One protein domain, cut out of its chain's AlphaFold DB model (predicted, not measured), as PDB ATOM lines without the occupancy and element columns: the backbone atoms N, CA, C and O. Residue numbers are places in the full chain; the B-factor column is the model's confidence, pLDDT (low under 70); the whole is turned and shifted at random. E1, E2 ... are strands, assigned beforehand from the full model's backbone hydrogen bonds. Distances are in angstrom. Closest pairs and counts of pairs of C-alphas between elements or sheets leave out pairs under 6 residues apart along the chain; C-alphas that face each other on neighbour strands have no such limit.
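Overview. This is residues 467 to 650 of the 655 residues of an uncharacterized protein of Euryarchaeota archaeon (UniProt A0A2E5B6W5). Two lobes are joined by one long, strongly twisted ribbon of two strands, E7 and E12: at one end three two-stranded pairs, E1 with E4, E2 with E3 and E5 with E6, pack together as one lobe, and at the other end the curled four-stranded sheet E10, E9, E8, E11 sits beside the ribbon, its edge strand E10 packed on E7. The short strand E13 adds to the ribbon at the end near the first lobe, pairing with the first residues of E7. The printed part has 184 residues with no named helix and thirteen named strands, E1 to E13 in order along the chain; the class is all strand. The two larger sheets run E10, E9, E8, E11 and E12, E7, E13, and the neighbour strands of each sheet are antiparallel. The whole is compact, with a radius of gyration of the C-alphas of 17.2 A, and its C-alphas span 53 by 40 by 34 A.

Along the chain. Start at the four-stranded sheet: E8 is residues 576 to 579, E9 residues 582 to 588, 19.2 A long, E10 residues 594 to 602, 19.5 A long, and E11 residues 613 to 615. Then find C-alpha 552 at (16.807, 37.617, -59.004), where E7, residues 552 to 569, begins; E7 is 44.8 A long, bends by 51 degrees at residue 555 and ends at C-alpha 569 at (-1.601, 2.704, -37.713). E12, residues 620 to 632, is 37.1 A long, and E13 is residues 646 to 649. For the first lobe, look for C-alpha 467 at (23.242, 27.158, -49.201), where E1, residues 467 to 470, begins. E2 is residues 475 to 483, 25.3 A long; E3, residues 489 to 499, is 25.2 A long and bends by 64 degrees at residue 495. E4 is residues 506 to 510, E5 residues 516 to 525, 28.7 A long, and E6 residues 528 to 539, 28.8 A long, bending by 59 degrees at residue 536.

Arrangement. In the four-stranded sheet E8, E9 and E10 form a meander, each strand the antiparallel neighbour of the one before. With E11 they make a Greek key, in which E8 is the antiparallel neighbour of the fourth strand, E11. Look for N 585 and O 598, 2.8 A, between E9 and E10, N 577 and O 584, 2.8 A, between E8 and E9, and N 578 and O 613, 2.8 A, between E8 and E11. Moving outward, E10 and E7 have 19 pairs of C-alphas within 8 A, the closest Thr 567 and Ile 594 at 4.6 A. E7 pairs with E12 over residues 555 to 569, with N 563 and O 625 at 2.8 A, and with E13 over residues 552 to 555, with N 553 and O 648 at 2.7 A. E3 and E12 have 10 pairs within 8 A, the closest C-alphas being Asn 493 and Tyr 630 at 5.4 A. In the hairpin of E2 and E3, N 480 and O 493 are 2.9 A apart; in that of E5 and E6, N 523 and O 531 are 2.8 A apart. Between E1 and E4 find N 468 and O 508, 2.8 A. E3 and E6 have 24 pairs within 8 A, the closest C-alphas being Val 489 and Gly 537 at 4.3 A. E1 to E6 are each apart from E8, E9, E10 and E11.

Size, cuts and confidence. The C-alphas farthest apart, Ser 548 and Thr 591, are 54.8 A apart, and the printed part has no cut. The long links are E6 to E7, residues 540 to 551, and E12 to E13, residues 633 to 645. The mean pLDDT of the printed part is 78.4; 36 residues are under 70, among them 468 to 477, 510 to 515 and 543 to 552.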
ATOM      1  N   ILE A 467      23.349  28.604 -49.416       70.19
ATOM      2  CA  ILE A 467      23.242  27.158 -49.201       70.19
ATOM      3  C   ILE A 467      24.558  26.491 -49.592       70.19
ATOM      4  O   ILE A 467      24.960  26.510 -50.754       70.19
ATOM      5  N   GLU A 468      25.219  25.858 -48.627       68.25
ATOM      6  CA  GLU A 468      26.403  25.039 -48.869       68.25
ATOM      7  C   GLU A 468      26.059  23.553 -48.797       68.25
ATOM      8  O   GLU A 468      25.568  23.065 -47.780       68.25
ATOM      9  N   ILE A 469      26.362  22.825 -49.876       63.75
ATOM     10  CA  ILE A 469      26.176  21.374 -49.985       63.75
ATOM     11  C   ILE A 469      27.558  20.718 -50.021       63.75
ATOM     12  O   ILE A 469      28.383  21.039 -50.881       63.75
ATOM     13  N   PHE A 470      27.842  19.815 -49.085       62.28
ATOM     14  CA  PHE A 470      29.161  19.178 -48.970       62.28
ATOM     15  C   PHE A 470      29.079  17.778 -48.347       62.28
ATOM     16  O   PHE A 470      28.072  17.405 -47.748       62.28
ATOM     17  N   GLY A 471      30.131  16.967 -48.493       56.03
ATOM     18  CA  GLY A 471      30.084  15.548 -48.150       56.03
ATOM     19  C   GLY A 471      29.294  14.713 -49.168       56.03
ATOM     20  O   GLY A 471      29.050  15.120 -50.301       56.03
ATOM     21  N   GLY A 472      28.927  13.489 -48.787       56.97
ATOM     22  CA  GLY A 472      28.150  12.582 -49.642       56.97
ATOM     23  C   GLY A 472      28.931  11.898 -50.779       56.97
ATOM     24  O   GLY A 472      28.418  10.959 -51.381       56.97
ATOM     25  N   GLY A 473      30.180  12.300 -51.044       44.56
ATOM     26  CA  GLY A 473      31.064  11.689 -52.052       44.56
ATOM     27  C   GLY A 473      30.882  12.206 -53.487       44.56
ATOM     28  O   GLY A 473      31.632  11.789 -54.367       44.56
ATOM     29  N   GLY A 474      29.928  13.116 -53.711       50.03
ATOM     30  CA  GLY A 474      29.659  13.754 -55.003       50.03
ATOM     31  C   GLY A 474      30.134  15.205 -55.073       50.03
ATOM     32  O   GLY A 474      30.571  15.783 -54.078       50.03
ATOM     33  N   ILE A 475      30.046  15.808 -56.260       47.66
ATOM     34  CA  ILE A 475      30.454  17.200 -56.509       47.66
ATOM     35  C   ILE A 475      29.414  17.965 -57.333       47.66
ATOM     36  O   ILE A 475      28.694  17.395 -58.154       47.66
ATOM     37  N   GLY A 476      29.399  19.288 -57.163       53.72
ATOM     38  CA  GLY A 476      28.728  20.210 -58.081       53.72
ATOM     39  C   GLY A 476      27.235  20.432 -57.846       53.72
ATOM     40  O   GLY A 476      26.616  21.073 -58.692       53.72
ATOM     41  N   ALA A 477      26.645  19.938 -56.753       62.41
ATOM     42  CA  ALA A 477      25.300  20.362 -56.361       62.41
ATOM     43  C   ALA A 477      25.324  21.814 -55.847       62.41
ATOM     44  O   ALA A 477      26.226  22.192 -55.100       62.41
ATOM     45  N   ALA A 478      24.333  22.613 -56.241       70.06
ATOM     46  CA  ALA A 478      24.186  24.010 -55.841       70.06
ATOM     47  C   ALA A 478      22.705  24.402 -55.786       70.06
ATOM     48  O   ALA A 478      21.911  23.956 -56.619       70.06
ATOM     49  N   ALA A 479      22.334  25.249 -54.826       76.75
ATOM     50  CA  ALA A 479      20.961  25.696 -54.624       76.75
ATOM     51  C   ALA A 479      20.915  27.109 -54.032       76.75
ATOM     52  O   ALA A 479      21.829  27.509 -53.317       76.75
ATOM     53  N   ASN A 480      19.824  27.823 -54.295       78.94
ATOM     54  CA  ASN A 480      19.514  29.115 -53.687       78.94
ATOM     55  C   ASN A 480      18.398  28.959 -52.651       78.94
ATOM     56  O   ASN A 480      17.473  28.169 -52.850       78.94
ATOM     57  N   ALA A 481      18.473  29.698 -51.545       83.06
ATOM     58  CA  ALA A 481      17.435  29.685 -50.520       83.06
ATOM     59  C   ALA A 481      16.208  30.485 -50.966       83.06
ATOM     60  O   ALA A 481      16.332  31.580 -51.508       83.06
ATOM     61  N   VAL A 482      15.017  29.949 -50.702       85.69
ATOM     62  CA  VAL A 482      13.749  30.647 -50.934       85.69
ATOM     63  C   VAL A 482      13.237  31.173 -49.602       85.69
ATOM     64  O   VAL A 482      12.981  30.385 -48.691       85.69
ATOM     65  N   ILE A 483      13.096  32.493 -49.490       85.81
ATOM     66  CA  ILE A 483      12.739  33.185 -48.245       85.81
ATOM     67  C   ILE A 483      11.364  33.826 -48.408       85.81
ATOM     68  O   ILE A 483      11.094  34.456 -49.432       85.81
ATOM     69  N   ASN A 484      10.489  33.670 -47.419       81.12
ATOM     70  CA  ASN A 484       9.185  34.332 -47.415       81.12
ATOM     71  C   ASN A 484       9.249  35.755 -46.832       81.12
ATOM     72  O   ASN A 484      10.242  36.167 -46.247       81.12
ATOM     73  N   GLU A 485       8.150  36.500 -46.947       79.25
ATOM     74  CA  GLU A 485       8.024  37.885 -46.452       79.25
ATOM     75  C   GLU A 485       8.211  38.025 -44.926       79.25
ATOM     76  O   GLU A 485       8.419  39.128 -44.430       79.25
ATOM     77  N   LEU A 486       8.153  36.918 -44.172       78.56
ATOM     78  CA  LEU A 486       8.396  36.879 -42.725       78.56
ATOM     79  C   LEU A 486       9.878  36.656 -42.378       78.56
ATOM     80  O   LEU A 486      10.238  36.645 -41.201       78.56
ATOM     81  N   GLY A 487      10.736  36.475 -43.384       76.56
ATOM     82  CA  GLY A 487      12.153  36.199 -43.205       76.56
ATOM     83  C   GLY A 487      12.445  34.769 -42.760       76.56
ATOM     84  O   GLY A 487      13.377  34.551 -41.985       76.56
ATOM     85  N   GLU A 488      11.650  33.799 -43.214       83.94
ATOM     86  CA  GLU A 488      11.842  32.364 -42.979       83.94
ATOM     87  C   GLU A 488      12.266  31.668 -44.280       83.94
ATOM     88  O   GLU A 488      11.729  31.961 -45.352       83.94
ATOM     89  N   VAL A 489      13.177  30.696 -44.200       84.31
ATOM     90  CA  VAL A 489      13.514  29.830 -45.340       84.31
ATOM     91  C   VAL A 489      12.398  28.805 -45.530       84.31
ATOM     92  O   VAL A 489      12.125  27.991 -44.652       84.31
ATOM     93  N   VAL A 490      11.740  28.822 -46.684       87.81
ATOM     94  CA  VAL A 490      10.573  27.965 -46.964       87.81
ATOM     95  C   VAL A 490      10.860  26.856 -47.970       87.81
ATOM     96  O   VAL A 490      10.047  25.946 -48.139       87.81
ATOM     97  N   GLY A 491      12.027  26.909 -48.610       88.06
ATOM     98  CA  GLY A 491      12.507  25.897 -49.538       88.06
ATOM     99  C   GLY A 491      13.811  26.300 -50.203       88.06
ATOM    100  O   GLY A 491      14.469  27.260 -49.795       88.06
ATOM    101  N   VAL A 492      14.162  25.565 -51.255       86.81
ATOM    102  CA  VAL A 492      15.333  25.847 -52.084       86.81
ATOM    103  C   VAL A 492      14.961  25.839 -53.562       86.81
ATOM    104  O   VAL A 492      14.070  25.099 -53.985       86.81
ATOM    105  N   ASN A 493      15.682  26.623 -54.355       84.31
ATOM    106  CA  ASN A 493      15.690  26.529 -55.806       84.31
ATOM    107  C   ASN A 493      17.022  25.913 -56.256       84.31
ATOM    108  O   ASN A 493      18.073  26.559 -56.188       84.31
ATOM    109  N   MET A 494      16.984  24.648 -56.677       83.31
ATOM    110  CA  MET A 494      18.168  23.919 -57.142       83.31
ATOM    111  C   MET A 494      18.713  24.546 -58.435       83.31
ATOM    112  O   MET A 494      17.988  24.645 -59.420       83.31
ATOM    113  N   GLN A 495      19.992  24.932 -58.442       76.25
ATOM    114  CA  GLN A 495      20.700  25.418 -59.639       76.25
ATOM    115  C   GLN A 495      21.409  24.280 -60.379       76.25
ATOM    116  O   GLN A 495      21.447  24.240 -61.605       76.25
ATOM    117  N   SER A 496      21.977  23.339 -59.625       73.62
ATOM    118  CA  SER A 496      22.639  22.146 -60.148       73.62
ATOM    119  C   SER A 496      22.408  20.987 -59.191       73.62
ATOM    120  O   SER A 496      22.547  21.142 -57.978       73.62
ATOM    121  N   LEU A 497      22.093  19.812 -59.734       77.56
ATOM    122  CA  LEU A 497      21.879  18.596 -58.941       77.56
ATOM    123  C   LEU A 497      23.205  17.896 -58.589       77.56
ATOM    124  O   LEU A 497      23.257  17.035 -57.712       77.56
ATOM    125  N   GLY A 498      24.293  18.272 -59.271       67.94
ATOM    126  CA  GLY A 498      25.599  17.629 -59.149       67.94
ATOM    127  C   GLY A 498      25.606  16.162 -59.592       67.94
ATOM    128  O   GLY A 498      24.652  15.662 -60.197       67.94
ATOM    129  N   VAL A 499      26.725  15.482 -59.336       56.59
ATOM    130  CA  VAL A 499      26.941  14.080 -59.728       56.59
ATOM    131  C   VAL A 499      27.809  13.326 -58.719       56.59
ATOM    132  O   VAL A 499      28.701  13.899 -58.091       56.59
ATOM    133  N   GLY A 500      27.595  12.011 -58.624       54.97
ATOM    134  CA  GLY A 500      28.468  11.083 -57.899       54.97
ATOM    135  C   GLY A 500      28.206  10.968 -56.395       54.97
ATOM    136  O   GLY A 500      29.051  10.434 -55.684       54.97
ATOM    137  N   TYR A 501      27.064  11.446 -55.894       59.97
ATOM    138  CA  TYR A 501      26.719  11.357 -54.471       59.97
ATOM    139  C   TYR A 501      26.380   9.912 -54.077       59.97
ATOM    140  O   TYR A 501      25.336   9.383 -54.433       59.97
ATOM    141  N   THR A 502      27.263   9.253 -53.330       63.84
ATOM    142  CA  THR A 502      27.050   7.879 -52.836       63.84
ATOM    143  C   THR A 502      26.346   7.826 -51.481       63.84
ATOM    144  O   THR A 502      25.787   6.797 -51.123       63.84
ATOM    145  N   ASN A 503      26.397   8.919 -50.717       71.12
ATOM    146  CA  ASN A 503      25.683   9.110 -49.457       71.12
ATOM    147  C   ASN A 503      24.992  10.481 -49.472       71.12
ATOM    148  O   ASN A 503      25.392  11.364 -50.233       71.12
ATOM    149  N   THR A 504      24.003  10.686 -48.600       75.44
ATOM    150  CA  THR A 504      23.343  11.989 -48.448       75.44
ATOM    151  C   THR A 504      24.353  13.059 -48.012       75.44
ATOM    152  O   THR A 504      25.009  12.873 -46.982       75.44
ATOM    153  N   PRO A 505      24.529  14.156 -48.775       67.19
ATOM    154  CA  PRO A 505      25.405  15.247 -48.375       67.19
ATOM    155  C   PRO A 505      24.776  16.077 -47.252       67.19
ATOM    156  O   PRO A 505      23.559  16.104 -47.064       67.19
ATOM    157  N   PHE A 506      25.625  16.787 -46.519       71.44
ATOM    158  CA  PHE A 506      25.200  17.780 -45.545       71.44
ATOM    159  C   PHE A 506      24.802  19.077 -46.248       71.44
ATOM    160  O   PHE A 506      25.375  19.438 -47.279       71.44
ATOM    161  N   VAL A 507      23.837  19.778 -45.656       72.81
ATOM    162  CA  VAL A 507      23.366  21.085 -46.111       72.81
ATOM    163  C   VAL A 507      23.531  22.084 -44.974       72.81
ATOM    164  O   VAL A 507      23.029  21.854 -43.875       72.81
ATOM    165  N   SER A 508      24.211  23.196 -45.245       66.94
ATOM    166  CA  SER A 508      24.320  24.334 -44.332       66.94
ATOM    167  C   SER A 508      23.670  25.564 -44.950       66.94
ATOM    168  O   SER A 508      23.868  25.834 -46.134       66.94
ATOM    169  N   ILE A 509      22.887  26.295 -44.156       71.38
ATOM    170  CA  ILE A 509      22.234  27.543 -44.558       71.38
ATOM    171  C   ILE A 509      22.904  28.661 -43.766       71.38
ATOM    172  O   ILE A 509      22.700  28.783 -42.559       71.38
ATOM    173  N   ILE A 510      23.745  29.434 -44.442       66.38
ATOM    174  CA  ILE A 510      24.639  30.415 -43.830       66.38
ATOM    175  C   ILE A 510      24.117  31.810 -44.153       66.38
ATOM    176  O   ILE A 510      24.049  32.192 -45.318       66.38
ATOM    177  N   ASP A 511      23.765  32.569 -43.121       68.00
ATOM    178  CA  ASP A 511      23.359  33.966 -43.235       68.00
ATOM    179  C   ASP A 511      24.415  34.849 -42.575       68.00
ATOM    180  O   ASP A 511      24.813  34.607 -41.435       68.00
ATOM    181  N   ASN A 512      24.871  35.874 -43.293       63.56
ATOM    182  CA  ASN A 512      25.836  36.841 -42.763       63.56
ATOM    183  C   ASN A 512      25.145  37.986 -41.996       63.56
ATOM    184  O   ASN A 512      25.805  38.954 -41.606       63.56
ATOM    185  N   CYS A 513      23.825  37.900 -41.793       68.75
ATOM    186  CA  CYS A 513      23.014  38.908 -41.132       68.75
ATOM    187  C   CYS A 513      22.310  38.388 -39.885       68.75
ATOM    188  O   CYS A 513      22.983  37.999 -38.929       68.75
ATOM    189  N   ASP A 514      20.991  38.524 -39.829       69.88
ATOM    190  CA  ASP A 514      20.211  38.256 -38.623       69.88
ATOM    191  C   ASP A 514      19.472  36.912 -38.726       69.88
ATOM    192  O   ASP A 514      18.839  36.482 -37.760       69.88
ATOM    193  N   GLY A 515      19.603  36.222 -39.868       68.25
ATOM    194  CA  GLY A 515      18.972  34.943 -40.156       68.25
ATOM    195  C   GLY A 515      19.555  33.809 -39.323       68.25
ATOM    196  O   GLY A 515      20.762  33.566 -39.316       68.25
ATOM    197  N   ARG A 516      18.698  33.092 -38.590       71.75
ATOM    198  CA  ARG A 516      19.115  32.012 -37.682       71.75
ATOM    199  C   ARG A 516      18.122  30.855 -37.675       71.75
ATOM    200  O   ARG A 516      16.915  31.054 -37.794       71.75
ATOM    201  N   GLY A 517      18.628  29.646 -37.422       66.19
ATOM    202  CA  GLY A 517      17.812  28.481 -37.061       66.19
ATOM    203  C   GLY A 517      17.167  27.720 -38.221       66.19
ATOM    204  O   GLY A 517      16.332  26.850 -37.960       66.19
ATOM    205  N   ALA A 518      17.523  28.022 -39.476       75.31
ATOM    206  CA  ALA A 518      17.116  27.192 -40.600       75.31
ATOM    207  C   ALA A 518      17.916  25.881 -40.639       75.31
ATOM    208  O   ALA A 518      19.132  25.865 -40.454       75.31
ATOM    209  N   GLU A 519      17.232  24.775 -40.910       79.12
ATOM    210  CA  GLU A 519      17.824  23.440 -41.011       79.12
ATOM    211  C   GLU A 519      17.382  22.795 -42.330       79.12
ATOM    212  O   GLU A 519      16.181  22.708 -42.597       79.12
ATOM    213  N   GLY A 520      18.339  22.326 -43.135       81.56
ATOM    214  CA  GLY A 520      18.096  21.674 -44.423       81.56
ATOM    215  C   GLY A 520      18.626  20.240 -44.473       81.56
ATOM    216  O   GLY A 520      19.616  19.910 -43.821       81.56
ATOM    217  N   GLU A 521      17.990  19.384 -45.266       85.50
ATOM    218  CA  GLU A 521      18.422  18.008 -45.525       85.50
ATOM    219  C   GLU A 521      18.318  17.688 -47.015       85.50
ATOM    220  O   GLU A 521      17.274  17.900 -47.626       85.50
ATOM    221  N   ALA A 522      19.394  17.172 -47.608       84.88
ATOM    222  CA  ALA A 522      19.413  16.808 -49.019       84.88
ATOM    223  C   ALA A 522      18.635  15.509 -49.293       84.88
ATOM    224  O   ALA A 522      18.740  14.537 -48.546       84.88
ATOM    225  N   ILE A 523      17.928  15.465 -50.421       84.81
ATOM    226  CA  ILE A 523      17.386  14.239 -51.012       84.81
ATOM    227  C   ILE A 523      18.318  13.822 -52.147       84.81
ATOM    228  O   ILE A 523      18.590  14.621 -53.046       84.81
ATOM    229  N   VAL A 524      18.806  12.580 -52.107       83.50
ATOM    230  CA  VAL A 524      19.669  12.016 -53.151       83.50
ATOM    231  C   VAL A 524      18.943  10.909 -53.897       83.50
ATOM    232  O   VAL A 524      18.513   9.934 -53.286       83.50
ATOM    233  N   GLU A 525      18.882  11.034 -55.218       85.31
ATOM    234  CA  GLU A 525      18.362  10.015 -56.129       85.31
ATOM    235  C   GLU A 525      19.374   9.801 -57.254       85.31
ATOM    236  O   GLU A 525      19.947  10.759 -57.771       85.31
ATOM    237  N   ASP A 526      19.662   8.540 -57.582       84.31
ATOM    238  CA  ASP A 526      20.586   8.146 -58.658       84.31
ATOM    239  C   ASP A 526      21.952   8.867 -58.646       84.31
ATOM    240  O   ASP A 526      22.587   9.106 -59.673       84.31
ATOM    241  N   GLY A 527      22.440   9.200 -57.450       70.06
ATOM    242  CA  GLY A 527      23.719   9.876 -57.254       70.06
ATOM    243  C   GLY A 527      23.705  11.386 -57.495       70.06
ATOM    244  O   GLY A 527      24.776  11.978 -57.653       70.06
ATOM    245  N   GLN A 528      22.525  12.009 -57.510       73.25
ATOM    246  CA  GLN A 528      22.317  13.450 -57.655       73.25
ATOM    247  C   GLN A 528      21.503  14.004 -56.483       73.25
ATOM    248  O   GLN A 528      20.622  13.324 -55.962       73.25
ATOM    249  N   VAL A 529      21.769  15.245 -56.075       79.38
ATOM    250  CA  VAL A 529      20.963  15.955 -55.071       79.38
ATOM    251  C   VAL A 529      19.755  16.556 -55.772       79.38
ATOM    252  O   VAL A 529      19.869  17.595 -56.418       79.38
ATOM    253  N   VAL A 530      18.607  15.891 -55.681       87.94
ATOM    254  CA  VAL A 530      17.397  16.285 -56.418       87.94
ATOM    255  C   VAL A 530      16.596  17.380 -55.717       87.94
ATOM    256  O   VAL A 530      15.900  18.146 -56.382       87.94
ATOM    257  N   ASN A 531      16.701  17.479 -54.388       88.19
ATOM    258  CA  ASN A 531      16.011  18.491 -53.587       88.19
ATOM    259  C   ASN A 531      16.704  18.692 -52.220       88.19
ATOM    260  O   ASN A 531      17.535  17.878 -51.812       88.19
ATOM    261  N   ILE A 532      16.345  19.755 -51.500       87.75
ATOM    262  CA  ILE A 532      16.704  19.987 -50.096       87.75
ATOM    263  C   ILE A 532      15.426  20.301 -49.314       87.75
ATOM    264  O   ILE A 532      14.782  21.328 -49.529       87.75
ATOM    265  N   ILE A 533      15.084  19.432 -48.366       86.81
ATOM    266  CA  ILE A 533      13.953  19.614 -47.459       86.81
ATOM    267  C   ILE A 533      14.363  20.585 -46.359       86.81
ATOM    268  O   ILE A 533      15.317  20.336 -45.625       86.81
ATOM    269  N   ILE A 534      13.597  21.660 -46.189       87.00
ATOM    270  CA  ILE A 534      13.760  22.570 -45.057       87.00
ATOM    271  C   ILE A 534      12.969  22.022 -43.865       87.00
ATOM    272  O   ILE A 534      11.739  22.009 -43.860       87.00
ATOM    273  N   ARG A 535      13.679  21.529 -42.847       80.19
ATOM    274  CA  ARG A 535      13.090  20.960 -41.622       80.19
ATOM    275  C   ARG A 535      12.599  22.043 -40.667       80.19
ATOM    276  O   ARG A 535      11.600  21.846 -39.973       80.19
ATOM    277  N   ARG A 536      13.318  23.163 -40.626       79.56
ATOM    278  CA  ARG A 536      12.980  24.386 -39.893       79.56
ATOM    279  C   ARG A 536      13.354  25.566 -40.768       79.56
ATOM    280  O   ARG A 536      14.464  25.579 -41.286       79.56
ATOM    281  N   GLY A 537      12.449  26.527 -40.924       75.12
ATOM    282  CA  GLY A 537      12.715  27.716 -41.739       75.12
ATOM    283  C   GLY A 537      13.561  28.776 -41.042       75.12
ATOM    284  O   GLY A 537      14.104  29.652 -41.709       75.12
ATOM    285  N   GLY A 538      13.704  28.680 -39.716       82.62
ATOM    286  CA  GLY A 538      14.357  29.710 -38.914       82.62
ATOM    287  C   GLY A 538      13.647  31.062 -39.025       82.62
ATOM    288  O   GLY A 538      12.468  31.110 -39.363       82.62
ATOM    289  N   GLY A 539      14.352  32.149 -38.723       76.75
ATOM    290  CA  GLY A 539      13.815  33.506 -38.826       76.75
ATOM    291  C   GLY A 539      14.912  34.564 -38.886       76.75
ATOM    292  O   GLY A 539      16.056  34.289 -38.528       76.75
ATOM    293  N   GLY A 540      14.556  35.773 -39.328       70.88
ATOM    294  CA  GLY A 540      15.482  36.905 -39.463       70.88
ATOM    295  C   GLY A 540      16.253  36.942 -40.785       70.88
ATOM    296  O   GLY A 540      17.117  37.800 -40.958       70.88
ATOM    297  N   TYR A 541      15.951  36.032 -41.718       77.75
ATOM    298  CA  TYR A 541      16.560  36.020 -43.045       77.75
ATOM    299  C   TYR A 541      16.028  37.195 -43.857       77.75
ATOM    300  O   TYR A 541      14.820  37.412 -43.946       77.75
ATOM    301  N   GLN A 542      16.928  37.974 -44.443       70.94
ATOM    302  CA  GLN A 542      16.520  39.176 -45.152       70.94
ATOM    303  C   GLN A 542      16.048  38.822 -46.561       70.94
ATOM    304  O   GLN A 542      16.786  38.239 -47.355       70.94
ATOM    305  N   VAL A 543      14.809  39.206 -46.871       62.28
ATOM    306  CA  VAL A 543      14.329  39.305 -48.250       62.28
ATOM    307  C   VAL A 543      14.881  40.620 -48.783       62.28
ATOM    308  O   VAL A 543      14.611  41.667 -48.192       62.28
ATOM    309  N   PRO A 544      15.699  40.621 -49.834       53.16
ATOM    310  CA  PRO A 544      16.367  41.852 -50.192       53.16
ATOM    311  C   PRO A 544      15.394  42.792 -50.920       53.16
ATOM    312  O   PRO A 544      14.960  42.524 -52.035       53.16
ATOM    313  N   GLU A 545      15.063  43.915 -50.274       48.00
ATOM    314  CA  GLU A 545      14.161  44.952 -50.805       48.00
ATOM    315  C   GLU A 545      14.756  45.735 -51.994       48.00
ATOM    316  O   GLU A 545      14.036  46.470 -52.661       48.00
ATOM    317  N   ASN A 546      16.064  45.603 -52.265       44.06
ATOM    318  CA  ASN A 546      16.806  46.485 -53.179       44.06
ATOM    319  C   ASN A 546      17.744  45.767 -54.164       44.06
ATOM    320  O   ASN A 546      18.684  46.382 -54.670       44.06
ATOM    321  N   VAL A 547      17.527  44.484 -54.459       47.88
ATOM    322  CA  VAL A 547      18.273  43.851 -55.560       47.88
ATOM    323  C   VAL A 547      17.651  44.314 -56.863       47.88
ATOM    324  O   VAL A 547      16.444  44.167 -57.051       47.88
ATOM    325  N   SER A 548      18.454  44.909 -57.742       42.06
ATOM    326  CA  SER A 548      17.968  45.358 -59.046       42.06
ATOM    327  C   SER A 548      17.255  44.211 -59.776       42.06
ATOM    328  O   SER A 548      17.651  43.047 -59.664       42.06
ATOM    329  N   ASP A 549      16.213  44.531 -60.550       41.91
ATOM    330  CA  ASP A 549      15.380  43.569 -61.291       41.91
ATOM    331  C   ASP A 549      16.180  42.590 -62.190       41.91
ATOM    332  O   ASP A 549      15.630  41.599 -62.670       41.91
ATOM    333  N   SER A 550      17.482  42.818 -62.402       47.72
ATOM    334  CA  SER A 550      18.383  41.953 -63.169       47.72
ATOM    335  C   SER A 550      19.066  40.804 -62.403       47.72
ATOM    336  O   SER A 550      19.708  39.992 -63.060       47.72
ATOM    337  N   GLU A 551      18.959  40.698 -61.071       55.06
ATOM    338  CA  GLU A 551      19.780  39.746 -60.274       55.06
ATOM    339  C   GLU A 551      18.987  38.654 -59.520       55.06
ATOM    340  O   GLU A 551      19.575  37.795 -58.863       55.06
ATOM    341  N   GLY A 552      17.654  38.649 -59.614       62.22
ATOM    342  CA  GLY A 552      16.807  37.617 -59.004       62.22
ATOM    343  C   GLY A 552      16.104  36.717 -60.026       62.22
ATOM    344  O   GLY A 552      15.907  37.084 -61.183       62.22
ATOM    345  N   ILE A 553      15.697  35.537 -59.572       74.12
ATOM    346  CA  ILE A 553      14.941  34.514 -60.286       74.12
ATOM    347  C   ILE A 553      13.571  34.394 -59.621       74.12
ATOM    348  O   ILE A 553      13.469  34.241 -58.404       74.12
ATOM    349  N   ASP A 554      12.514  34.439 -60.423       83.75
ATOM    350  CA  ASP A 554      11.151  34.244 -59.941       83.75
ATOM    351  C   ASP A 554      10.855  32.749 -59.824       83.75
ATOM    352  O   ASP A 554      10.985  32.001 -60.799       83.75
ATOM    353  N   VAL A 555      10.449  32.310 -58.635       85.62
ATOM    354  CA  VAL A 555      10.118  30.918 -58.332       85.62
ATOM    355  C   VAL A 555       8.703  30.777 -57.789       85.62
ATOM    356  O   VAL A 555       8.126  31.710 -57.230       85.62
ATOM    357  N   VAL A 556       8.158  29.573 -57.922       88.00
ATOM    358  CA  VAL A 556       6.823  29.200 -57.455       88.00
ATOM    359  C   VAL A 556       6.930  27.924 -56.635       88.00
ATOM    360  O   VAL A 556       7.568  26.962 -57.065       88.00
ATOM    361  N   GLY A 557       6.341  27.941 -55.439       88.31
ATOM    362  CA  GLY A 557       6.337  26.812 -54.512       88.31
ATOM    363  C   GLY A 557       5.114  25.917 -54.674       88.31
ATOM    364  O   GLY A 557       3.993  26.408 -54.813       88.31
ATOM    365  N   GLU A 558       5.320  24.607 -54.591       89.81
ATOM    366  CA  GLU A 558       4.263  23.594 -54.560       89.81
ATOM    367  C   GLU A 558       4.641  22.442 -53.619       89.81
ATOM    368  O   GLU A 558       5.818  22.215 -53.317       89.81
ATOM    369  N   ILE A 559       3.636  21.713 -53.128       89.81
ATOM    370  CA  ILE A 559       3.872  20.489 -52.361       89.81
ATOM    371  C   ILE A 559       4.183  19.335 -53.321       89.81
ATOM    372  O   ILE A 559       3.388  19.011 -54.199       89.81
ATOM    373  N   GLU A 560       5.350  18.720 -53.157       87.69
ATOM    374  CA  GLU A 560       5.816  17.600 -53.984       87.69
ATOM    375  C   GLU A 560       5.472  16.251 -53.344       87.69
ATOM    376  O   GLU A 560       5.187  15.276 -54.036       87.69
ATOM    377  N   GLY A 561       5.451  16.193 -52.014       88.38
ATOM    378  CA  GLY A 561       5.170  14.959 -51.295       88.38
ATOM    379  C   GLY A 561       5.260  15.120 -49.787       88.38
ATOM    380  O   GLY A 561       5.111  16.218 -49.246       88.38
ATOM    381  N   VAL A 562       5.504  14.004 -49.100       86.31
ATOM    382  CA  VAL A 562       5.681  13.973 -47.646       86.31
ATOM    383  C   VAL A 562       6.836  13.067 -47.244       86.31
ATOM    384  O   VAL A 562       7.014  11.977 -47.781       86.31
ATOM    385  N   GLU A 563       7.573  13.499 -46.235       83.00
ATOM    386  CA  GLU A 563       8.510  12.673 -45.492       83.00
ATOM    387  C   GLU A 563       7.754  11.969 -44.355       83.00
ATOM    388  O   GLU A 563       7.047  12.598 -43.555       83.00
ATOM    389  N   ILE A 564       7.906  10.645 -44.270       80.19
ATOM    390  CA  ILE A 564       7.276   9.831 -43.229       80.19
ATOM    391  C   ILE A 564       8.196   9.758 -42.005       80.19
ATOM    392  O   ILE A 564       9.120   8.951 -41.962       80.19
ATOM    393  N   ILE A 565       7.909  10.553 -40.971       76.31
ATOM    394  CA  ILE A 565       8.641  10.489 -39.691       76.31
ATOM    395  C   ILE A 565       8.109   9.330 -38.840       76.31
ATOM    396  O   ILE A 565       8.860   8.597 -38.197       76.31
ATOM    397  N   ARG A 566       6.784   9.155 -38.826       80.38
ATOM    398  CA  ARG A 566       6.107   8.049 -38.147       80.38
ATOM    399  C   ARG A 566       4.923   7.596 -38.985       80.38
ATOM    400  O   ARG A 566       4.039   8.390 -39.286       80.38
ATOM    401  N   THR A 567       4.881   6.307 -39.299       79.25
ATOM    402  CA  THR A 567       3.885   5.717 -40.208       79.25
ATOM    403  C   THR A 567       2.465   5.686 -39.626       79.25
ATOM    404  O   THR A 567       1.489   5.592 -40.368       79.25
ATOM    405  N   GLY A 568       2.344   5.710 -38.291       83.88
ATOM    406  CA  GLY A 568       1.089   5.493 -37.564       83.88
ATOM    407  C   GLY A 568       0.449   4.126 -37.861       83.88
ATOM    408  O   GLY A 568       1.148   3.210 -38.302       83.88
ATOM    409  N   ARG A 569      -0.845   3.963 -37.556       80.31
ATOM    410  CA  ARG A 569      -1.601   2.704 -37.713       80.31
ATOM    411  C   ARG A 569      -3.094   2.947 -37.942       80.31
ATOM    412  O   ARG A 569      -3.593   4.010 -37.584       80.31
ATOM    413  N   ASP A 570      -3.777   1.918 -38.444       86.06
ATOM    414  CA  ASP A 570      -5.234   1.841 -38.637       86.06
ATOM    415  C   ASP A 570      -5.820   2.852 -39.658       86.06
ATOM    416  O   ASP A 570      -7.025   3.117 -39.658       86.06
ATOM    417  N   TYR A 571      -4.984   3.380 -40.562       88.25
ATOM    418  CA  TYR A 571      -5.402   4.207 -41.705       88.25
ATOM    419  C   TYR A 571      -6.063   3.370 -42.805       88.25
ATOM    420  O   TYR A 571      -5.740   2.190 -42.985       88.25
ATOM    421  N   LYS A 572      -6.979   3.978 -43.562       91.06
ATOM    422  CA  LYS A 572      -7.771   3.314 -44.605       91.06
ATOM    423  C   LYS A 572      -7.665   4.024 -45.957       91.06
ATOM    424  O   LYS A 572      -7.461   5.235 -45.998       91.06
ATOM    425  N   PRO A 573      -7.847   3.290 -47.072       90.62
ATOM    426  CA  PRO A 573      -8.030   3.914 -48.378       90.62
ATOM    427  C   PRO A 573      -9.185   4.924 -48.333       90.62
ATOM    428  O   PRO A 573     -10.272   4.585 -47.859       90.62
ATOM    429  N   GLY A 574      -8.941   6.147 -48.810       90.25
ATOM    430  CA  GLY A 574      -9.875   7.275 -48.731       90.25
ATOM    431  C   GLY A 574      -9.594   8.283 -47.608       90.25
ATOM    432  O   GLY A 574     -10.173   9.367 -47.637       90.25
ATOM    433  N   ASP A 575      -8.701   7.976 -46.661       93.69
ATOM    434  CA  ASP A 575      -8.170   8.986 -45.736       93.69
ATOM    435  C   ASP A 575      -7.402  10.062 -46.521       93.69
ATOM    436  O   ASP A 575      -6.764   9.761 -47.528       93.69
ATOM    437  N   LEU A 576      -7.432  11.317 -46.065       94.50
ATOM    438  CA  LEU A 576      -6.798  12.434 -46.775       94.50
ATOM    439  C   LEU A 576      -5.804  13.176 -45.889       94.50
ATOM    440  O   LEU A 576      -6.084  13.468 -44.728       94.50
ATOM    441  N   ILE A 577      -4.665  13.553 -46.463       94.19
ATOM    442  CA  ILE A 577      -3.715  14.485 -45.861       94.19
ATOM    443  C   ILE A 577      -4.000  15.863 -46.456       94.19
ATOM    444  O   ILE A 577      -3.806  16.088 -47.648       94.19
ATOM    445  N   THR A 578      -4.473  16.793 -45.637       93.19
ATOM    446  CA  THR A 578      -4.843  18.147 -46.064       93.19
ATOM    447  C   THR A 578      -3.891  19.185 -45.503       93.19
ATOM    448  O   THR A 578      -3.465  19.099 -44.350       93.19
ATOM    449  N   SER A 579      -3.609  20.201 -46.311       91.94
ATOM    450  CA  SER A 579      -2.786  21.344 -45.946       91.94
ATOM    451  C   SER A 579      -3.299  22.614 -46.629       91.94
ATOM    452  O   SER A 579      -4.103  22.548 -47.558       91.94
ATOM    453  N   ARG A 580      -2.778  23.772 -46.217       89.19
ATOM    454  CA  ARG A 580      -3.017  25.059 -46.896       89.19
ATOM    455  C   ARG A 580      -2.330  25.199 -48.260       89.19
ATOM    456  O   ARG A 580      -2.355  26.286 -48.805       89.19
ATOM    457  N   CYS A 581      -1.613  24.174 -48.717       89.00
ATOM    458  CA  CYS A 581      -0.876  24.196 -49.981       89.00
ATOM    459  C   CYS A 581      -1.198  22.993 -50.873       89.00
ATOM    460  O   CYS A 581      -0.503  22.728 -51.851       89.00
ATOM    461  N   GLY A 582      -2.231  22.226 -50.523       91.31
ATOM    462  CA  GLY A 582      -2.625  21.053 -51.283       91.31
ATOM    463  C   GLY A 582      -3.190  19.924 -50.437       91.31
ATOM    464  O   GLY A 582      -3.169  19.947 -49.202       91.31
ATOM    465  N   THR A 583      -3.697  18.920 -51.143       93.94
ATOM    466  CA  THR A 583      -4.256  17.683 -50.596       93.94
ATOM    467  C   THR A 583      -3.518  16.488 -51.186       93.94
ATOM    468  O   THR A 583      -3.258  16.446 -52.390       93.94
ATOM    469  N   LEU A 584      -3.198  15.510 -50.341       94.75
ATOM    470  CA  LEU A 584      -2.522  14.274 -50.709       94.75
ATOM    471  C   LEU A 584      -3.309  13.057 -50.218       94.75
ATOM    472  O   LEU A 584      -3.989  13.109 -49.192       94.75
ATOM    473  N   GLU A 585      -3.166  11.950 -50.933       94.69
ATOM    474  CA  GLU A 585      -3.698  10.645 -50.555       94.69
ATOM    475  C   GLU A 585      -2.562   9.776 -49.985       94.69
ATOM    476  O   GLU A 585      -1.531   9.614 -50.646       94.69
ATOM    477  N   PRO A 586      -2.690   9.223 -48.765       92.50
ATOM    478  CA  PRO A 586      -1.664   8.383 -48.166       92.50
ATOM    479  C   PRO A 586      -1.526   7.052 -48.916       92.50
ATOM    480  O   PRO A 586      -2.504   6.361 -49.198       92.50
ATOM    481  N   VAL A 587      -0.286   6.643 -49.163       90.75
ATOM    482  CA  VAL A 587       0.053   5.305 -49.656       90.75
ATOM    483  C   VAL A 587       0.188   4.373 -48.456       90.75
ATOM    484  O   VAL A 587       0.958   4.656 -47.533       90.75
ATOM    485  N   LEU A 588      -0.561   3.268 -48.457       85.62
ATOM    486  CA  LEU A 588      -0.654   2.341 -47.326       85.62
ATOM    487  C   LEU A 588       0.052   1.007 -47.599       85.62
ATOM    488  O   LEU A 588      -0.028   0.470 -48.700       85.62
ATOM    489  N   ASP A 589       0.660   0.418 -46.565       77.50
ATOM    490  CA  ASP A 589       1.346  -0.889 -46.627       77.50
ATOM    491  C   ASP A 589       0.415  -2.121 -46.571       77.50
ATOM    492  O   ASP A 589       0.865  -3.254 -46.408       77.50
ATOM    493  N   GLY A 590      -0.903  -1.910 -46.657       74.62
ATOM    494  CA  GLY A 590      -1.924  -2.955 -46.526       74.62
ATOM    495  C   GLY A 590      -2.285  -3.334 -45.083       74.62
ATOM    496  O   GLY A 590      -3.319  -3.964 -44.871       74.62
ATOM    497  N   THR A 591      -1.507  -2.905 -44.082       74.31
ATOM    498  CA  THR A 591      -1.826  -3.057 -42.645       74.31
ATOM    499  C   THR A 591      -2.357  -1.769 -42.010       74.31
ATOM    500  O   THR A 591      -2.580  -1.705 -40.801       74.31
ATOM    501  N   GLY A 592      -2.578  -0.740 -42.832       75.62
ATOM    502  CA  GLY A 592      -3.076   0.565 -42.409       75.62
ATOM    503  C   GLY A 592      -1.988   1.488 -41.864       75.62
ATOM    504  O   GLY A 592      -2.285   2.344 -41.034       75.62
ATOM    505  N   ARG A 593      -0.726   1.322 -42.285       79.81
ATOM    506  CA  ARG A 593       0.366   2.261 -41.988       79.81
ATOM    507  C   ARG A 593       0.684   3.113 -43.211       79.81
ATOM    508  O   ARG A 593       0.717   2.588 -44.321       79.81
ATOM    509  N   ILE A 594       0.959   4.399 -42.998       80.19
ATOM    510  CA  ILE A 594       1.343   5.330 -44.065       80.19
ATOM    511  C   ILE A 594       2.822   5.122 -44.398       80.19
ATOM    512  O   ILE A 594       3.672   5.257 -43.520       80.19
ATOM    513  N   VAL A 595       3.120   4.809 -45.657       83.75
ATOM    514  CA  VAL A 595       4.486   4.613 -46.184       83.75
ATOM    515  C   VAL A 595       4.862   5.618 -47.277       83.75
ATOM    516  O   VAL A 595       5.996   5.626 -47.739       83.75
ATOM    517  N   GLY A 596       3.930   6.488 -47.660       85.25
ATOM    518  CA  GLY A 596       4.130   7.580 -48.609       85.25
ATOM    519  C   GLY A 596       2.847   8.392 -48.767       85.25
ATOM    520  O   GLY A 596       1.853   8.109 -48.095       85.25
ATOM    521  N   ALA A 597       2.838   9.372 -49.668       90.19
ATOM    522  CA  ALA A 597       1.608  10.021 -50.111       90.19
ATOM    523  C   ALA A 597       1.720  10.473 -51.568       90.19
ATOM    524  O   ALA A 597       2.785  10.901 -52.003       90.19
ATOM    525  N   ASN A 598       0.605  10.406 -52.288       90.81
ATOM    526  CA  ASN A 598       0.472  10.898 -53.651       90.81
ATOM    527  C   ASN A 598      -0.237  12.251 -53.630       90.81
ATOM    528  O   ASN A 598      -1.290  12.392 -53.008       90.81
ATOM    529  N   VAL A 599       0.318  13.245 -54.318       90.81
ATOM    530  CA  VAL A 599      -0.313  14.562 -54.448       90.81
ATOM    531  C   VAL A 599      -1.582  14.432 -55.293       90.81
ATOM    532  O   VAL A 599      -1.526  13.999 -56.441       90.81
ATOM    533  N   VAL A 600      -2.730  14.810 -54.725       89.94
ATOM    534  CA  VAL A 600      -4.026  14.842 -55.428       89.94
ATOM    535  C   VAL A 600      -4.245  16.217 -56.050       89.94
ATOM    536  O   VAL A 600      -4.670  16.332 -57.195       89.94
ATOM    537  N   ASN A 601      -3.951  17.265 -55.281       88.69
ATOM    538  CA  ASN A 601      -4.001  18.649 -55.727       88.69
ATOM    539  C   ASN A 601      -2.893  19.437 -55.025       88.69
ATOM    540  O   ASN A 601      -2.849  19.434 -53.794       88.69
ATOM    541  N   ALA A 602      -2.039  20.114 -55.786       84.81
ATOM    542  CA  ALA A 602      -1.056  21.054 -55.262       84.81
ATOM    543  C   ALA A 602      -1.527  22.481 -55.542       84.81
ATOM    544  O   ALA A 602      -1.842  22.831 -56.678       84.81
ATOM    545  N   GLU A 603      -1.569  23.305 -54.500       84.44
ATOM    546  CA  GLU A 603      -1.789  24.735 -54.667       84.44
ATOM    547  C   GLU A 603      -0.488  25.372 -55.156       84.44
ATOM    548  O   GLU A 603       0.546  25.315 -54.486       84.44
ATOM    549  N   VAL A 604      -0.548  25.935 -56.358       82.62
ATOM    550  CA  VAL A 604       0.573  26.618 -56.998       82.62
ATOM    551  C   VAL A 604       0.757  27.973 -56.320       82.62
ATOM    552  O   VAL A 604      -0.189  28.752 -56.258       82.62
ATOM    553  N   GLY A 605       1.960  28.257 -55.813       82.38
ATOM    554  CA  GLY A 605       2.253  29.514 -55.113       82.38
ATOM    555  C   GLY A 605       2.337  29.407 -53.597       82.38
ATOM    556  O   GLY A 605       2.188  30.405 -52.895       82.38
ATOM    557  N   CYS A 606       2.569  28.213 -53.058       87.56
ATOM    558  CA  CYS A 606       2.749  28.038 -51.626       87.56
ATOM    559  C   CYS A 606       4.025  28.749 -51.141       87.56
ATOM    560  O   CYS A 606       5.135  28.332 -51.457       87.56
ATOM    561  N   LYS A 607       3.857  29.811 -50.341       86.94
ATOM    562  CA  LYS A 607       4.952  30.634 -49.785       86.94
ATOM    563  C   LYS A 607       5.405  30.240 -48.373       86.94
ATOM    564  O   LYS A 607       6.059  31.026 -47.695       86.94
ATOM    565  N   VAL A 608       4.982  29.084 -47.863       86.69
ATOM    566  CA  VAL A 608       5.299  28.629 -46.497       86.69
ATOM    567  C   VAL A 608       5.559  27.131 -46.470       86.69
ATOM    568  O   VAL A 608       5.178  26.416 -47.391       86.69
ATOM    569  N   ILE A 609       6.104  26.634 -45.362       87.94
ATOM    570  CA  ILE A 609       6.102  25.203 -45.050       87.94
ATOM    571  C   ILE A 609       4.763  24.883 -44.357       87.94
ATOM    572  O   ILE A 609       4.535  25.345 -43.236       87.94
ATOM    573  N   PRO A 610       3.823  24.164 -45.000       88.50
ATOM    574  CA  PRO A 610       2.478  24.008 -44.465       88.50
ATOM    575  C   PRO A 610       2.413  22.943 -43.363       88.50
ATOM    576  O   PRO A 610       3.021  21.880 -43.454       88.50
ATOM    577  N   ASN A 611       1.578  23.166 -42.348       88.69
ATOM    578  CA  ASN A 611       1.209  22.084 -41.436       88.69
ATOM    579  C   ASN A 611       0.321  21.066 -42.163       88.69
ATOM    580  O   ASN A 611      -0.608  21.443 -42.884       88.69
ATOM    581  N   LEU A 612       0.595  19.779 -41.946       90.06
ATOM    582  CA  LEU A 612      -0.198  18.677 -42.482       90.06
ATOM    583  C   LEU A 612      -1.193  18.189 -41.427       90.06
ATOM    584  O   LEU A 612      -0.813  17.918 -40.289       90.06
ATOM    585  N   SER A 613      -2.454  18.031 -41.823       92.25
ATOM    586  CA  SER A 613      -3.488  17.375 -41.021       92.25
ATOM    587  C   SER A 613      -3.959  16.117 -41.731       92.25
ATOM    588  O   SER A 613      -4.200  16.147 -42.936       92.25
ATOM    589  N   ILE A 614      -4.103  15.016 -40.995       92.00
ATOM    590  CA  ILE A 614      -4.593  13.748 -41.541       92.00
ATOM    591  C   ILE A 614      -6.045  13.581 -41.112       92.00
ATOM    592  O   ILE A 614      -6.329  13.440 -39.924       92.00
ATOM    593  N   ASN A 615      -6.952  13.592 -42.079       91.81
ATOM    594  CA  ASN A 615      -8.374  13.374 -41.871       91.81
ATOM    595  C   ASN A 615      -8.648  11.874 -41.997       91.81
ATOM    596  O   ASN A 615      -8.680  11.339 -43.106       91.81
ATOM    597  N   SER A 616      -8.791  11.208 -40.852       91.75
ATOM    598  CA  SER A 616      -9.107   9.782 -40.751       91.75
ATOM    599  C   SER A 616     -10.030   9.533 -39.563       91.75
ATOM    600  O   SER A 616      -9.819  10.090 -38.484       91.75
ATOM    601  N   ASP A 617     -11.022   8.663 -39.747       90.50
ATOM    602  CA  ASP A 617     -11.935   8.242 -38.675       90.50
ATOM    603  C   ASP A 617     -11.338   7.130 -37.796       90.50
ATOM    604  O   ASP A 617     -11.807   6.890 -36.682       90.50
ATOM    605  N   THR A 618     -10.333   6.402 -38.301       85.81
ATOM    606  CA  THR A 618      -9.772   5.218 -37.622       85.81
ATOM    607  C   THR A 618      -8.271   5.273 -37.396       85.81
ATOM    608  O   THR A 618      -7.783   4.665 -36.442       85.81
ATOM    609  N   GLY A 619      -7.538   5.980 -38.251       82.94
ATOM    610  CA  GLY A 619      -6.089   6.044 -38.203       82.94
ATOM    611  C   GLY A 619      -5.582   7.049 -37.179       82.94
ATOM    612  O   GLY A 619      -6.124   8.143 -37.027       82.94
ATOM    613  N   TYR A 620      -4.508   6.698 -36.474       81.50
ATOM    614  CA  TYR A 620      -3.895   7.595 -35.500       81.50
ATOM    615  C   TYR A 620      -2.380   7.417 -35.397       81.50
ATOM    616  O   TYR A 620      -1.795   6.372 -35.702       81.50
ATOM    617  N   GLY A 621      -1.730   8.477 -34.914       76.50
ATOM    618  CA  GLY A 621      -0.320   8.451 -34.561       76.50
ATOM    619  C   GLY A 621       0.651   8.544 -35.736       76.50
ATOM    620  O   GLY A 621       1.835   8.346 -35.500       76.50
ATOM    621  N   ALA A 622       0.250   8.857 -36.967       80.38
ATOM    622  CA  ALA A 622       1.232   9.235 -37.985       80.38
ATOM    623  C   ALA A 622       1.808  10.636 -37.707       80.38
ATOM    624  O   ALA A 622       1.166  11.476 -37.078       80.38
ATOM    625  N   LEU A 623       3.052  10.856 -38.125       82.75
ATOM    626  CA  LEU A 623       3.722  12.153 -38.101       82.75
ATOM    627  C   LEU A 623       4.426  12.322 -39.443       82.75
ATOM    628  O   LEU A 623       5.297  11.521 -39.784       82.75
ATOM    629  N   LEU A 624       4.009  13.336 -40.192       84.38
ATOM    630  CA  LEU A 624       4.421  13.580 -41.569       84.38
ATOM    631  C   LEU A 624       4.979  14.997 -41.675       84.38
ATOM    632  O   LEU A 624       4.492  15.899 -40.990       84.38
ATOM    633  N   ARG A 625       5.960  15.198 -42.552       85.62
ATOM    634  CA  ARG A 625       6.490  16.524 -42.892       85.62
ATOM    635  C   ARG A 625       6.293  16.778 -44.388       85.62
ATOM    636  O   ARG A 625       6.514  15.853 -45.164       85.62
ATOM    637  N   PRO A 626       5.858  17.975 -44.816       88.62
ATOM    638  CA  PRO A 626       5.719  18.273 -46.238       88.62
ATOM    639  C   PRO A 626       7.093  18.342 -46.911       88.62
ATOM    640  O   PRO A 626       8.043  18.884 -46.347       88.62
ATOM    641  N   ILE A 627       7.176  17.835 -48.137       88.50
ATOM    642  CA  ILE A 627       8.303  18.069 -49.038       88.50
ATOM    643  C   ILE A 627       7.856  19.153 -50.010       88.50
ATOM    644  O   ILE A 627       6.924  18.954 -50.790       88.50
ATOM    645  N   MET A 628       8.494  20.315 -49.910       89.31
ATOM    646  CA  MET A 628       8.219  21.467 -50.763       89.31
ATOM    647  C   MET A 628       9.202  21.498 -51.929       89.31
ATOM    648  O   MET A 628      10.374  21.145 -51.772       89.31
ATOM    649  N   ARG A 629       8.744  21.978 -53.083       87.88
ATOM    650  CA  ARG A 629       9.592  22.208 -54.252       87.88
ATOM    651  C   ARG A 629       9.326  23.586 -54.834       87.88
ATOM    652  O   ARG A 629       8.173  23.978 -54.974       87.88
ATOM    653  N   TYR A 630      10.400  24.295 -55.180       88.31
ATOM    654  CA  TYR A 630      10.335  25.629 -55.772       88.31
ATOM    655  C   TYR A 630      11.029  25.634 -57.132       88.31
ATOM    656  O   TYR A 630      12.248  25.457 -57.228       88.31
ATOM    657  N   LYS A 631      10.245  25.825 -58.193       85.56
ATOM    658  CA  LYS A 631      10.705  25.843 -59.593       85.56
ATOM    659  C   LYS A 631      10.627  27.253 -60.155       85.56
ATOM    660  O   LYS A 631       9.898  28.077 -59.604       85.56
ATOM    661  N   LYS A 632      11.357  27.540 -61.233       86.19
ATOM    662  CA  LYS A 632      11.300  28.866 -61.852       86.19
ATOM    663  C   LYS A 632       9.939  29.066 -62.511       86.19
ATOM    664  O   LYS A 632       9.362  28.112 -63.022       86.19
ATOM    665  N   VAL A 633       9.436  30.301 -62.540       85.44
ATOM    666  CA  VAL A 633       8.166  30.624 -63.222       85.44
ATOM    667  C   VAL A 633       8.198  30.190 -64.694       85.44
ATOM    668  O   VAL A 633       7.195  29.708 -65.207       85.44
ATOM    669  N   GLU A 634       9.354  30.303 -65.354       82.19
ATOM    670  CA  GLU A 634       9.559  29.884 -66.751       82.19
ATOM    671  C   GLU A 634       9.443  28.368 -66.985       82.19
ATOM    672  O   GLU A 634       9.205  27.954 -68.117       82.19
ATOM    673  N   ASP A 635       9.555  27.550 -65.933       82.88
ATOM    674  CA  ASP A 635       9.408  26.091 -66.019       82.88
ATOM    675  C   ASP A 635       7.928  25.651 -66.024       82.88
ATOM    676  O   ASP A 635       7.637  24.459 -66.155       82.88
ATOM    677  N   TYR A 636       6.983  26.585 -65.851       79.94
ATOM    678  CA  TYR A 636       5.548  26.308 -65.862       79.94
ATOM    679  C   TYR A 636       4.921  26.623 -67.227       79.94
ATOM    680  O   TYR A 636       4.983  27.746 -67.720       79.94
ATOM    681  N   ASP A 637       4.198  25.650 -67.786       75.12
ATOM    682  CA  ASP A 637       3.445  25.817 -69.040       75.12
ATOM    683  C   ASP A 637       2.178  26.693 -68.882       75.12
ATOM    684  O   ASP A 637       1.550  27.089 -69.868       75.12
ATOM    685  N   SER A 638       1.762  26.982 -67.644       74.06
ATOM    686  CA  SER A 638       0.526  27.698 -67.301       74.06
ATOM    687  C   SER A 638       0.784  29.087 -66.722       74.06
ATOM    688  O   SER A 638       1.758  29.299 -66.006       74.06
ATOM    689  N   THR A 639      -0.138  30.027 -66.948       76.19
ATOM    690  CA  THR A 639      -0.060  31.375 -66.364       76.19
ATOM    691  C   THR A 639      -0.145  31.319 -64.836       76.19
ATOM    692  O   THR A 639      -1.151  30.868 -64.288       76.19
ATOM    693  N   ILE A 640       0.899  31.803 -64.158       81.81
ATOM    694  CA  ILE A 640       0.987  31.841 -62.694       81.81
ATOM    695  C   ILE A 640       0.414  33.169 -62.172       81.81
ATOM    696  O   ILE A 640       0.750  34.227 -62.715       81.81
ATOM    697  N   PRO A 641      -0.440  33.156 -61.133       77.69
ATOM    698  CA  PRO A 641      -0.899  34.379 -60.477       77.69
ATOM    699  C   PRO A 641       0.272  35.201 -59.913       77.69
ATOM    700  O   PRO A 641       1.195  34.652 -59.318       77.69
ATOM    701  N   ALA A 642       0.246  36.525 -60.073       72.50
ATOM    702  CA  ALA A 642       1.365  37.386 -59.666       72.50
ATOM    703  C   ALA A 642       1.659  37.335 -58.151       72.50
ATOM    704  O   ALA A 642       2.803  37.465 -57.730       72.50
ATOM    705  N   ASP A 643       0.637  37.103 -57.329       78.00
ATOM    706  CA  ASP A 643       0.732  36.954 -55.874       78.00
ATOM    707  C   ASP A 643       1.323  35.605 -55.428       78.00
ATOM    708  O   ASP A 643       1.704  35.464 -54.266       78.00
ATOM    709  N   SER A 644       1.442  34.642 -56.345       79.56
ATOM    710  CA  SER A 644       1.995  33.298 -56.120       79.56
ATOM    711  C   SER A 644       3.511  33.218 -56.340       79.56
ATOM    712  O   SER A 644       4.126  32.191 -56.055       79.56
ATOM    713  N   ILE A 645       4.118  34.293 -56.846       83.38
ATOM    714  CA  ILE A 645       5.532  34.346 -57.218       83.38
ATOM    715  C   ILE A 645       6.379  34.789 -56.019       83.38
ATOM    716  O   ILE A 645       5.994  35.674 -55.249       83.38
ATOM    717  N   MET A 646       7.543  34.159 -55.860       81.56
ATOM    718  CA  MET A 646       8.581  34.528 -54.899       81.56
ATOM    719  C   MET A 646       9.873  34.868 -55.635       81.56
ATOM    720  O   MET A 646      10.260  34.168 -56.566       81.56
ATOM    721  N   ARG A 647      10.571  35.917 -55.199       76.31
ATOM    722  CA  ARG A 647      11.854  36.325 -55.778       76.31
ATOM    723  C   ARG A 647      13.003  35.667 -55.015       76.31
ATOM    724  O   ARG A 647      13.083  35.794 -53.797       76.31
ATOM    725  N   VAL A 648      13.895  34.989 -55.726       70.75
ATOM    726  CA  VAL A 648      15.087  34.324 -55.180       70.75
ATOM    727  C   VAL A 648      16.319  34.953 -55.797       70.75
ATOM    728  O   VAL A 648      16.415  35.045 -57.010       70.75
ATOM    729  N   VAL A 649      17.278  35.374 -54.990       65.50
ATOM    730  CA  VAL A 649      18.538  35.923 -55.506       65.50
ATOM    731  C   VAL A 649      19.531  34.793 -55.715       65.50
ATOM    732  O   VAL A 649      19.587  33.863 -54.908       65.50
ATOM    733  N   ASP A 650      20.307  34.870 -56.796       59.75
ATOM    734  CA  ASP A 650      21.379  33.912 -57.025       59.75
ATOM    735  C   ASP A 650      22.600  34.240 -56.156       59.75
ATOM    736  O   ASP A 650      23.373  35.151 -56.450       59.75
TER     737      ASP A 650